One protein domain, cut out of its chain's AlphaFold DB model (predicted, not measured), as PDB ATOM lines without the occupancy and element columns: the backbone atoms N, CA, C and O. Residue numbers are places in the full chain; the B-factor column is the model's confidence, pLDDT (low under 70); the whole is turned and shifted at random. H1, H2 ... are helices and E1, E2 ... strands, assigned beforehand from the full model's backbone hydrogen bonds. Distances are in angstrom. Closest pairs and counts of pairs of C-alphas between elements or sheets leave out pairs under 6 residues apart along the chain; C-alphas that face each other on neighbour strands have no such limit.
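What this domain is: This is residues 246 to 318 of the 319 residues of an uncharacterized protein of Methanolobus zinderi (UniProt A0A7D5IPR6). A small, strongly twisted sheet of four strands has a single helix, H1, packed over one of its faces and running along its longest strand, E3. Two long loops complete the shape: residues 250 to 263 run from the E1 edge of the sheet round to the E2 edge, and residues 286 to 300 make a wide loop between E2 and E3, opposite the H1 end of the longest axis. The printed part has 73 residues with one named helix and four named strands, in the order E1, H1, E2, E3, E4; the sheet runs E1, E4, E3, E2, all antiparallel. The class is mixed, helices and strands, with 35 of the 73 residues, under half, in named elements. The whole is compact, with a radius of gyration of the C-alphas of 11.7 A and spans of 34 by 28 by 18 A.

Where its parts are: E3, residues 301 to 308, is 22.0 A long and begins at C-alpha 301 (127.473, 14.462, 80.037). E4, residues 311 to 317, is 20.0 A long and ends at C-alpha 317 (127.369, 15.643, 73.637). E2 is residues 281 to 285, 12.3 A, and E1 is residues 247 to 249, 6.7 A. H1, residues 264 to 275, is 16.7 A long and begins at C-alpha 264 (118.284, 12.909, 69.503).

How they stand to each other: E3 and E4 form a hairpin, their directions at 152 degrees; N 306 and O 313 are 3.0 A apart, within hydrogen-bond range. E2 and E3 form a hairpin too, antiparallel at 130 degrees, with N 283 and O 303 at 2.9 A. These three strands are a meander, each the antiparallel neighbour of the one before. E1, an edge strand, is antiparallel to E4 at 137 degrees, with N 247 and O 314 at 2.8 A. E1 is apart from E2 and E3. At the other edge, residues 257 to 258 pair antiparallel with residues 283 to 284 of E2. H1 is on the sheet at a height over the sheet of 9.5 A; H1 and the sheet E1, E4, E3, E2 are two layers, a helix on one face of a sheet. It lies over E3 and runs along the strands, at 1 degree to E3 on the local plane. The closest C-alphas of H1 and E3 are those of Val 266 and Val 304, 6.2 A apart. In H1 every O i to N i+4 pair is within hydrogen-bond range.

The domain as a whole: The two C-alphas farthest apart are those of Lys 275 and Asn 295, 33.6 A. The printed part has no cut. The links E1 to H1, 14 residues, and E2 to E3, 15 residues, are long; H1 to E2 and E3 to E4 are tight. The mean pLDDT of the printed part is 86.9, and residues 290 to 298 are under 70.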
ATOM      1  N   PHE A 246     135.411  11.213  68.249       93.12
ATOM      2  CA  PHE A 246     135.540  10.076  69.155       93.12
ATOM      3  C   PHE A 246     136.894  10.093  69.864       93.12
ATOM      4  O   PHE A 246     137.951  10.052  69.238       93.12
ATOM      5  N   ARG A 247     136.857  10.083  71.196       91.62
ATOM      6  CA  ARG A 247     138.034  10.016  72.065       91.62
ATOM      7  C   ARG A 247     138.256   8.589  72.557       91.62
ATOM      8  O   ARG A 247     137.310   7.928  72.986       91.62
ATOM      9  N   LEU A 248     139.505   8.137  72.504       92.94
ATOM     10  CA  LEU A 248     139.948   6.834  72.997       92.94
ATOM     11  C   LEU A 248     140.083   6.847  74.528       92.94
ATOM     12  O   LEU A 248     140.706   7.746  75.087       92.94
ATOM     13  N   ASP A 249     139.565   5.815  75.187       91.50
ATOM     14  CA  ASP A 249     139.880   5.462  76.575       91.50
ATOM     15  C   ASP A 249     140.714   4.181  76.562       91.50
ATOM     16  O   ASP A 249     140.190   3.067  76.590       91.50
ATOM     17  N   TYR A 250     142.031   4.347  76.433       87.31
ATOM     18  CA  TYR A 250     142.940   3.225  76.213       87.31
ATOM     19  C   TYR A 250     142.934   2.236  77.388       87.31
ATOM     20  O   TYR A 250     142.915   1.022  77.175       87.31
ATOM     21  N   ASP A 251     142.853   2.753  78.615       87.50
ATOM     22  CA  ASP A 251     142.890   1.970  79.853       87.50
ATOM     23  C   ASP A 251     141.502   1.521  80.342       87.50
ATOM     24  O   ASP A 251     141.400   0.913  81.407       87.50
ATOM     25  N   ASN A 252     140.429   1.814  79.591       86.75
ATOM     26  CA  ASN A 252     139.039   1.564  80.001       86.75
ATOM     27  C   ASN A 252     138.738   2.114  81.414       86.75
ATOM     28  O   ASN A 252     138.096   1.465  82.245       86.75
ATOM     29  N   SER A 253     139.261   3.306  81.707       87.00
ATOM     30  CA  SER A 253     139.237   3.932  83.033       87.00
ATOM     31  C   SER A 253     138.028   4.843  83.261       87.00
ATOM     32  O   SER A 253     137.782   5.283  84.391       87.00
ATOM     33  N   VAL A 254     137.272   5.152  82.204       87.88
ATOM     34  CA  VAL A 254     136.098   6.021  82.276       87.88
ATOM     35  C   VAL A 254     134.966   5.304  83.012       87.88
ATOM     36  O   VAL A 254     134.596   4.174  82.701       87.88
ATOM     37  N   LEU A 255     134.382   5.985  84.002       88.88
ATOM     38  CA  LEU A 255     133.197   5.499  84.702       88.88
ATOM     39  C   LEU A 255     131.961   5.713  83.823       88.88
ATOM     40  O   LEU A 255     131.723   6.827  83.358       88.88
ATOM     41  N   VAL A 256     131.167   4.659  83.635       91.44
ATOM     42  CA  VAL A 256     130.033   4.646  82.704       91.44
ATOM     43  C   VAL A 256     128.758   4.197  83.411       91.44
ATOM     44  O   VAL A 256     128.738   3.156  84.067       91.44
ATOM     45  N   GLU A 257     127.671   4.940  83.214       93.19
ATOM     46  CA  GLU A 257     126.317   4.571  83.636       93.19
ATOM     47  C   GLU A 257     125.385   4.391  82.425       93.19
ATOM     48  O   GLU A 257     125.631   4.900  81.328       93.19
ATOM     49  N   ASN A 258     124.288   3.650  82.606       91.44
ATOM     50  CA  ASN A 258     123.297   3.465  81.546       91.44
ATOM     51  C   ASN A 258     122.460   4.739  81.359       91.44
ATOM     52  O   ASN A 258     121.785   5.180  82.291       91.44
ATOM     53  N   CYS A 259     122.431   5.275  80.137       87.69
ATOM     54  CA  CYS A 259     121.544   6.384  79.792       87.69
ATOM     55  C   CYS A 259     120.096   5.882  79.641       87.69
ATOM     56  O   CYS A 259     119.833   4.950  78.878       87.69
ATOM     57  N   LYS A 260     119.148   6.483  80.375       88.38
ATOM     58  CA  LYS A 260     117.725   6.076  80.354       88.38
ATOM     59  C   LYS A 260     116.924   6.729  79.230       88.38
ATOM     60  O   LYS A 260     116.000   6.108  78.715       88.38
ATOM     61  N   CYS A 261     117.243   7.972  78.881       89.25
ATOM     62  CA  CYS A 261     116.525   8.740  77.868       89.25
ATOM     63  C   CYS A 261     117.539   9.493  77.003       89.25
ATOM     64  O   CYS A 261     117.893  10.621  77.344       89.25
ATOM     65  N   PRO A 262     118.058   8.848  75.943       94.06
ATOM     66  CA  PRO A 262     119.091   9.454  75.127       94.06
ATOM     67  C   PRO A 262     118.606  10.649  74.312       94.06
ATOM     68  O   PRO A 262     117.480  10.627  73.804       94.06
ATOM     69  N   SER A 263     119.457  11.659  74.131       94.69
ATOM     70  CA  SER A 263     119.164  12.789  73.244       94.69
ATOM     71  C   SER A 263     119.080  12.360  71.771       94.69
ATOM     72  O   SER A 263     119.605  11.320  71.356       94.69
ATOM     73  N   LEU A 264     118.427  13.184  70.940       95.56
ATOM     74  CA  LEU A 264     118.284  12.909  69.503       95.56
ATOM     75  C   LEU A 264     119.653  12.756  68.813       95.56
ATOM     76  O   LEU A 264     119.844  11.824  68.036       95.56
ATOM     77  N   MET A 265     120.617  13.605  69.171       94.62
ATOM     78  CA  MET A 265     121.989  13.581  68.647       94.62
ATOM     79  C   MET A 265     122.705  12.249  68.932       94.62
ATOM     80  O   MET A 265     123.401  11.701  68.064       94.62
ATOM     81  N   VAL A 266     122.506  11.687  70.130       95.38
ATOM     82  CA  VAL A 266     123.039  10.371  70.504       95.38
ATOM     83  C   VAL A 266     122.404   9.264  69.672       95.38
ATOM     84  O   VAL A 266     123.117   8.418  69.121       95.38
ATOM     85  N   LEU A 267     121.079   9.279  69.520       95.69
ATOM     86  CA  LEU A 267     120.360   8.279  68.726       95.69
ATOM     87  C   LEU A 267     120.769   8.313  67.246       95.69
ATOM     88  O   LEU A 267     120.986   7.258  66.642       95.69
ATOM     89  N   GLU A 268     120.934   9.505  66.672       96.75
ATOM     90  CA  GLU A 268     121.412   9.687  65.299       96.75
ATOM     91  C   GLU A 268     122.842   9.169  65.120       96.75
ATOM     92  O   GLU A 268     123.127   8.438  64.166       96.75
ATOM     93  N   THR A 269     123.735   9.456  66.070       96.06
ATOM     94  CA  THR A 269     125.118   8.957  66.042       96.06
ATOM     95  C   THR A 269     125.166   7.428  66.107       96.06
ATOM     96  O   THR A 269     125.892   6.796  65.335       96.06
ATOM     97  N   ILE A 270     124.347   6.801  66.959       96.31
ATOM     98  CA  ILE A 270     124.225   5.336  67.026       96.31
ATOM     99  C   ILE A 270     123.710   4.769  65.697       96.31
ATOM    100  O   ILE A 270     124.198   3.734  65.237       96.31
ATOM    101  N   ALA A 271     122.756   5.437  65.043       96.19
ATOM    102  CA  ALA A 271     122.262   5.022  63.734       96.19
ATOM    103  C   ALA A 271     123.351   5.103  62.646       96.19
ATOM    104  O   ALA A 271     123.437   4.208  61.801       96.19
ATOM    105  N   VAL A 272     124.213   6.127  62.677       95.62
ATOM    106  CA  VAL A 272     125.376   6.251  61.777       95.62
ATOM    107  C   VAL A 272     126.387   5.129  62.021       95.62
ATOM    108  O   VAL A 272     126.805   4.476  61.064       95.62
ATOM    109  N   LEU A 273     126.735   4.845  63.281       95.75
ATOM    110  CA  LEU A 273     127.624   3.730  63.631       95.75
ATOM    111  C   LEU A 273     127.062   2.388  63.149       95.75
ATOM    112  O   LEU A 273     127.789   1.599  62.545       95.75
ATOM    113  N   ARG A 274     125.752   2.170  63.313       95.62
ATOM    114  CA  ARG A 274     125.075   0.955  62.837       95.62
ATOM    115  C   ARG A 274     125.186   0.790  61.322       95.62
ATOM    116  O   ARG A 274     125.429  -0.321  60.859       95.62
ATOM    117  N   LYS A 275     125.062   1.872  60.542       95.25
ATOM    118  CA  LYS A 275     125.264   1.842  59.077       95.25
ATOM    119  C   LYS A 275     126.704   1.496  58.684       95.25
ATOM    120  O   LYS A 275     126.904   0.887  57.640       95.25
ATOM    121  N   LYS A 276     127.686   1.853  59.518       93.25
ATOM    122  CA  LYS A 276     129.102   1.480  59.358       93.25
ATOM    123  C   LYS A 276     129.426   0.062  59.861       93.25
ATOM    124  O   LYS A 276     130.569  -0.363  59.746       93.25
ATOM    125  N   GLY A 277     128.450  -0.667  60.410       94.88
ATOM    126  CA  GLY A 277     128.636  -2.024  60.939       94.88
ATOM    127  C   GLY A 277     129.067  -2.093  62.410       94.88
ATOM    128  O   GLY A 277     129.411  -3.171  62.882       94.88
ATOM    129  N   PHE A 278     129.024  -0.979  63.146       94.69
ATOM    130  CA  PHE A 278     129.401  -0.923  64.560       94.69
ATOM    131  C   PHE A 278     128.182  -0.856  65.487       94.69
ATOM    132  O   PHE A 278     127.152  -0.262  65.160       94.69
ATOM    133  N   SER A 279     128.315  -1.435  66.682       93.19
ATOM    134  CA  SER A 279     127.303  -1.355  67.739       93.19
ATOM    135  C   SER A 279     127.667  -0.250  68.731       93.19
ATOM    136  O   SER A 279     128.553  -0.425  69.565       93.19
ATOM    137  N   GLY A 280     127.006   0.903  68.611       93.94
ATOM    138  CA  GLY A 280     127.115   2.002  69.574       93.94
ATOM    139  C   GLY A 280     126.066   1.905  70.686       93.94
ATOM    140  O   GLY A 280     124.945   1.449  70.447       93.94
ATOM    141  N   ARG A 281     126.405   2.374  71.890       95.50
ATOM    142  CA  ARG A 281     125.515   2.436  73.060       95.50
ATOM    143  C   ARG A 281     125.488   3.845  73.652       95.50
ATOM    144  O   ARG A 281     126.541   4.436  73.865       95.50
ATOM    145  N   ALA A 282     124.296   4.340  73.978       96.00
ATOM    146  CA  ALA A 282     124.120   5.573  74.742       96.00
ATOM    147  C   ALA A 282     124.507   5.350  76.208       96.00
ATOM    148  O   ALA A 282     124.030   4.404  76.843       96.00
ATOM    149  N   VAL A 283     125.359   6.211  76.746       95.12
ATOM    150  CA  VAL A 283     125.848   6.119  78.120       95.12
ATOM    151  C   VAL A 283     125.886   7.487  78.785       95.12
ATOM    152  O   VAL A 283     125.963   8.514  78.116       95.12
ATOM    153  N   TRP A 284     125.828   7.491  80.110       93.81
ATOM    154  CA  TRP A 284     126.047   8.678  80.924       93.81
ATOM    155  C   TRP A 284     127.446   8.625  81.530       93.81
ATOM    156  O   TRP A 284     127.842   7.600  82.091       93.81
ATOM    157  N   LEU A 285     128.194   9.719  81.405       92.31
ATOM    158  CA  LEU A 285     129.540   9.860  81.948       92.31
ATOM    159  C   LEU A 285     129.481  10.784  83.168       92.31
ATOM    160  O   LEU A 285     129.598  12.000  83.015       92.31
ATOM    161  N   PRO A 286     129.308  10.256  84.395       88.19
ATOM    162  CA  PRO A 286     129.089  11.077  85.588       88.19
ATOM    163  C   PRO A 286     130.271  11.995  85.932       88.19
ATOM    164  O   PRO A 286     130.088  12.978  86.641       88.19
ATOM    165  N   LYS A 287     131.477  11.686  85.440       86.19
ATOM    166  CA  LYS A 287     132.693  12.496  85.629       86.19
ATOM    167  C   LYS A 287     133.200  13.140  84.330       86.19
ATOM    168  O   LYS A 287     134.321  13.640  84.317       86.19
ATOM    169  N   GLY A 288     132.406  13.088  83.258       84.25
ATOM    170  CA  GLY A 288     132.829  13.487  81.917       84.25
ATOM    171  C   GLY A 288     133.940  12.596  81.346       84.25
ATOM    172  O   GLY A 288     134.183  11.488  81.834       84.25
ATOM    173  N   LEU A 289     134.619  13.085  80.306       79.50
ATOM    174  CA  LEU A 289     135.856  12.493  79.787       79.50
ATOM    175  C   LEU A 289     137.066  13.296  80.261       79.50
ATOM    176  O   LEU A 289     137.027  14.525  80.321       79.50
ATOM    177  N   LYS A 290     138.172  12.601  80.542       68.19
ATOM    178  CA  LYS A 290     139.469  13.264  80.708       68.19
ATOM    179  C   LYS A 290     139.838  13.973  79.404       68.19
ATOM    180  O   LYS A 290     139.793  13.358  78.335       68.19
ATOM    181  N   ALA A 291     140.203  15.246  79.484       56.59
ATOM    182  CA  ALA A 291     140.852  15.942  78.386       56.59
ATOM    183  C   ALA A 291     142.340  15.547  78.315       56.59
ATOM    184  O   ALA A 291     142.920  15.024  79.271       56.59
ATOM    185  N   ALA A 292     142.955  15.769  77.150       49.12
ATOM    186  CA  ALA A 292     144.342  15.388  76.858       49.12
ATOM    187  C   ALA A 292     145.392  16.129  77.718       49.12
ATOM    188  O   ALA A 292     146.561  15.754  77.727       49.12
ATOM    189  N   ASP A 293     144.986  17.168  78.449       47.84
ATOM    190  CA  ASP A 293     145.802  17.988  79.349       47.84
ATOM    191  C   ASP A 293     145.691  17.565  80.830       47.84
ATOM    192  O   ASP A 293     146.132  18.300  81.713       47.84
ATOM    193  N   ASN A 294     145.115  16.389  81.118       49.28
ATOM    194  CA  ASN A 294     144.787  15.907  82.468       49.28
ATOM    195  C   ASN A 294     143.758  16.758  83.240       49.28
ATOM    196  O   ASN A 294     143.508  16.464  84.413       49.28
ATOM    197  N   ASN A 295     143.104  17.743  82.617       48.06
ATOM    198  CA  ASN A 295     141.901  18.337  83.191       48.06
ATOM    199  C   ASN A 295     140.694  17.460  82.855       48.06
ATOM    200  O   ASN A 295     140.529  16.978  81.737       48.06
ATOM    201  N   TYR A 296     139.829  17.213  83.833       51.19
ATOM    202  CA  TYR A 296     138.513  16.672  83.520       51.19
ATOM    203  C   TYR A 296     137.685  17.811  82.928       51.19
ATOM    204  O   TYR A 296     137.560  18.858  83.572       51.19
ATOM    205  N   ASP A 297     137.050  17.584  81.775       54.28
ATOM    206  CA  ASP A 297     135.797  18.276  81.476       54.28
ATOM    207  C   ASP A 297     134.814  17.786  82.547       54.28
ATOM    208  O   ASP A 297     134.128  16.782  82.387       54.28
ATOM    209  N   SER A 298     134.854  18.422  83.723       55.41
ATOM    210  CA  SER A 298     134.218  17.956  84.968       55.41
ATOM    211  C   SER A 298     132.686  17.970  84.933       55.41
ATOM    212  O   SER A 298     132.026  17.795  85.957       55.41
ATOM    213  N   VAL A 299     132.113  18.174  83.752       71.81
ATOM    214  CA  VAL A 299     130.684  18.249  83.519       71.81
ATOM    215  C   VAL A 299     130.204  16.867  83.107       71.81
ATOM    216  O   VAL A 299     130.595  16.316  82.076       71.81
ATOM    217  N   SER A 300     129.350  16.290  83.948       85.94
ATOM    218  CA  SER A 300     128.640  15.063  83.621       85.94
ATOM    219  C   SER A 300     127.880  15.242  82.310       85.94
ATOM    220  O   SER A 300     127.140  16.216  82.170       85.94
ATOM    221  N   CYS A 301     128.052  14.325  81.368       89.56
ATOM    222  CA  CYS A 301     127.473  14.462  80.037       89.56
ATOM    223  C   CYS A 301     126.992  13.126  79.480       89.56
ATOM    224  O   CYS A 301     127.370  12.042  79.941       89.56
ATOM    225  N   GLU A 302     126.147  13.226  78.462       93.00
ATOM    226  CA  GLU A 302     125.761  12.089  77.651       93.00
ATOM    227  C   GLU A 302     126.854  11.777  76.619       93.00
ATOM    228  O   GLU A 302     127.485  12.679  76.060       93.00
ATOM    229  N   ALA A 303     127.076  10.492  76.344       94.81
ATOM    230  CA  ALA A 303     128.016  10.055  75.325       94.81
ATOM    231  C   ALA A 303     127.534   8.824  74.549       94.81
ATOM    232  O   ALA A 303     126.684   8.050  74.995       94.81
ATOM    233  N   VAL A 304     128.141   8.608  73.383       96.31
ATOM    234  CA  VAL A 304     128.063   7.350  72.634       96.31
ATOM    235  C   VAL A 304     129.337   6.556  72.868       96.31
ATOM    236  O   VAL A 304     130.414   7.018  72.507       96.31
ATOM    237  N   LEU A 305     129.191   5.352  73.421       96.06
ATOM    238  CA  LEU A 305     130.246   4.356  73.584       96.06
ATOM    239  C   LEU A 305     130.241   3.377  72.406       96.06
ATOM    240  O   LEU A 305     129.202   2.794  72.089       96.06
ATOM    241  N   VAL A 306     131.405   3.145  71.808       96.88
ATOM    242  CA  VAL A 306     131.651   2.087  70.818       96.88
ATOM    243  C   VAL A 306     132.955   1.359  71.152       96.88
ATOM    244  O   VAL A 306     133.879   1.962  71.692       96.88
ATOM    245  N   PHE A 307     133.025   0.059  70.851       95.69
ATOM    246  CA  PHE A 307     134.223  -0.755  71.066       95.69
ATOM    247  C   PHE A 307     134.894  -1.133  69.744       95.69
ATOM    248  O   PHE A 307     134.214  -1.476  68.773       95.69
ATOM    249  N   PHE A 308     136.226  -1.135  69.741       93.81
ATOM    250  CA  PHE A 308     137.059  -1.700  68.680       93.81
ATOM    251  C   PHE A 308     138.252  -2.429  69.304       93.81
ATOM    252  O   PHE A 308     138.982  -1.823  70.083       93.81
ATOM    253  N   GLU A 309     138.417  -3.721  68.986       88.31
ATOM    254  CA  GLU A 309     139.512  -4.575  69.495       88.31
ATOM    255  C   GLU A 309     139.738  -4.426  71.014       88.31
ATOM    256  O   GLU A 309     140.856  -4.258  71.485       88.31
ATOM    257  N   ASP A 310     138.635  -4.433  71.770       87.94
ATOM    258  CA  ASP A 310     138.585  -4.331  73.238       87.94
ATOM    259  C   ASP A 310     138.921  -2.945  73.839       87.94
ATOM    260  O   ASP A 310     138.952  -2.780  75.063       87.94
ATOM    261  N   ARG A 311     139.079  -1.912  73.000       92.88
ATOM    262  CA  ARG A 311     139.225  -0.510  73.425       92.88
ATOM    263  C   ARG A 311     137.921   0.267  73.302       92.88
ATOM    264  O   ARG A 311     137.202   0.133  72.307       92.88
ATOM    265  N   ALA A 312     137.627   1.081  74.315       94.75
ATOM    266  CA  ALA A 312     136.457   1.945  74.349       94.75
ATOM    267  C   ALA A 312     136.733   3.299  73.679       94.75
ATOM    268  O   ALA A 312     137.762   3.935  73.909       94.75
ATOM    269  N   TYR A 313     135.769   3.761  72.887       95.50
ATOM    270  CA  TYR A 313     135.756   5.091  72.289       95.50
ATOM    271  C   TYR A 313     134.465   5.807  72.652       95.50
ATOM    272  O   TYR A 313     133.386   5.207  72.625       95.50
ATOM    273  N   TYR A 314     134.575   7.102  72.931       94.69
ATOM    274  CA  TYR A 314     133.463   7.929  73.370       94.69
ATOM    275  C   TYR A 314     133.330   9.189  72.527       94.69
ATOM    276  O   TYR A 314     134.301   9.916  72.336       94.69
ATOM    277  N   ARG A 315     132.106   9.496  72.106       93.88
ATOM    278  CA  ARG A 315     131.736  10.823  71.599       93.88
ATOM    279  C   ARG A 315     130.804  11.483  72.601       93.88
ATOM    280  O   ARG A 315     129.748  10.921  72.874       93.88
ATOM    281  N   ILE A 316     131.203  12.627  73.147       91.56
ATOM    282  CA  ILE A 316     130.398  13.392  74.109       91.56
ATOM    283  C   ILE A 316     129.463  14.364  73.405       91.56
ATOM    284  O   ILE A 316     129.775  14.868  72.328       91.56
ATOM    285  N   PHE A 317     128.336  14.640  74.051       87.00
ATOM    286  CA  PHE A 317     127.369  15.643  73.637       87.00
ATOM    287  C   PHE A 317     127.191  16.590  74.820       87.00
ATOM    288  O   PHE A 317     126.640  16.219  75.858       87.00
ATOM    289  N   SER A 318     127.784  17.772  74.695       70.75
ATOM    290  CA  SER A 318     127.598  18.882  75.625       70.75
ATOM    291  C   SER A 318     126.391  19.686  75.156       70.75
ATOM    292  O   SER A 318     126.296  19.960  73.958       70.75
TER     293      SER A 318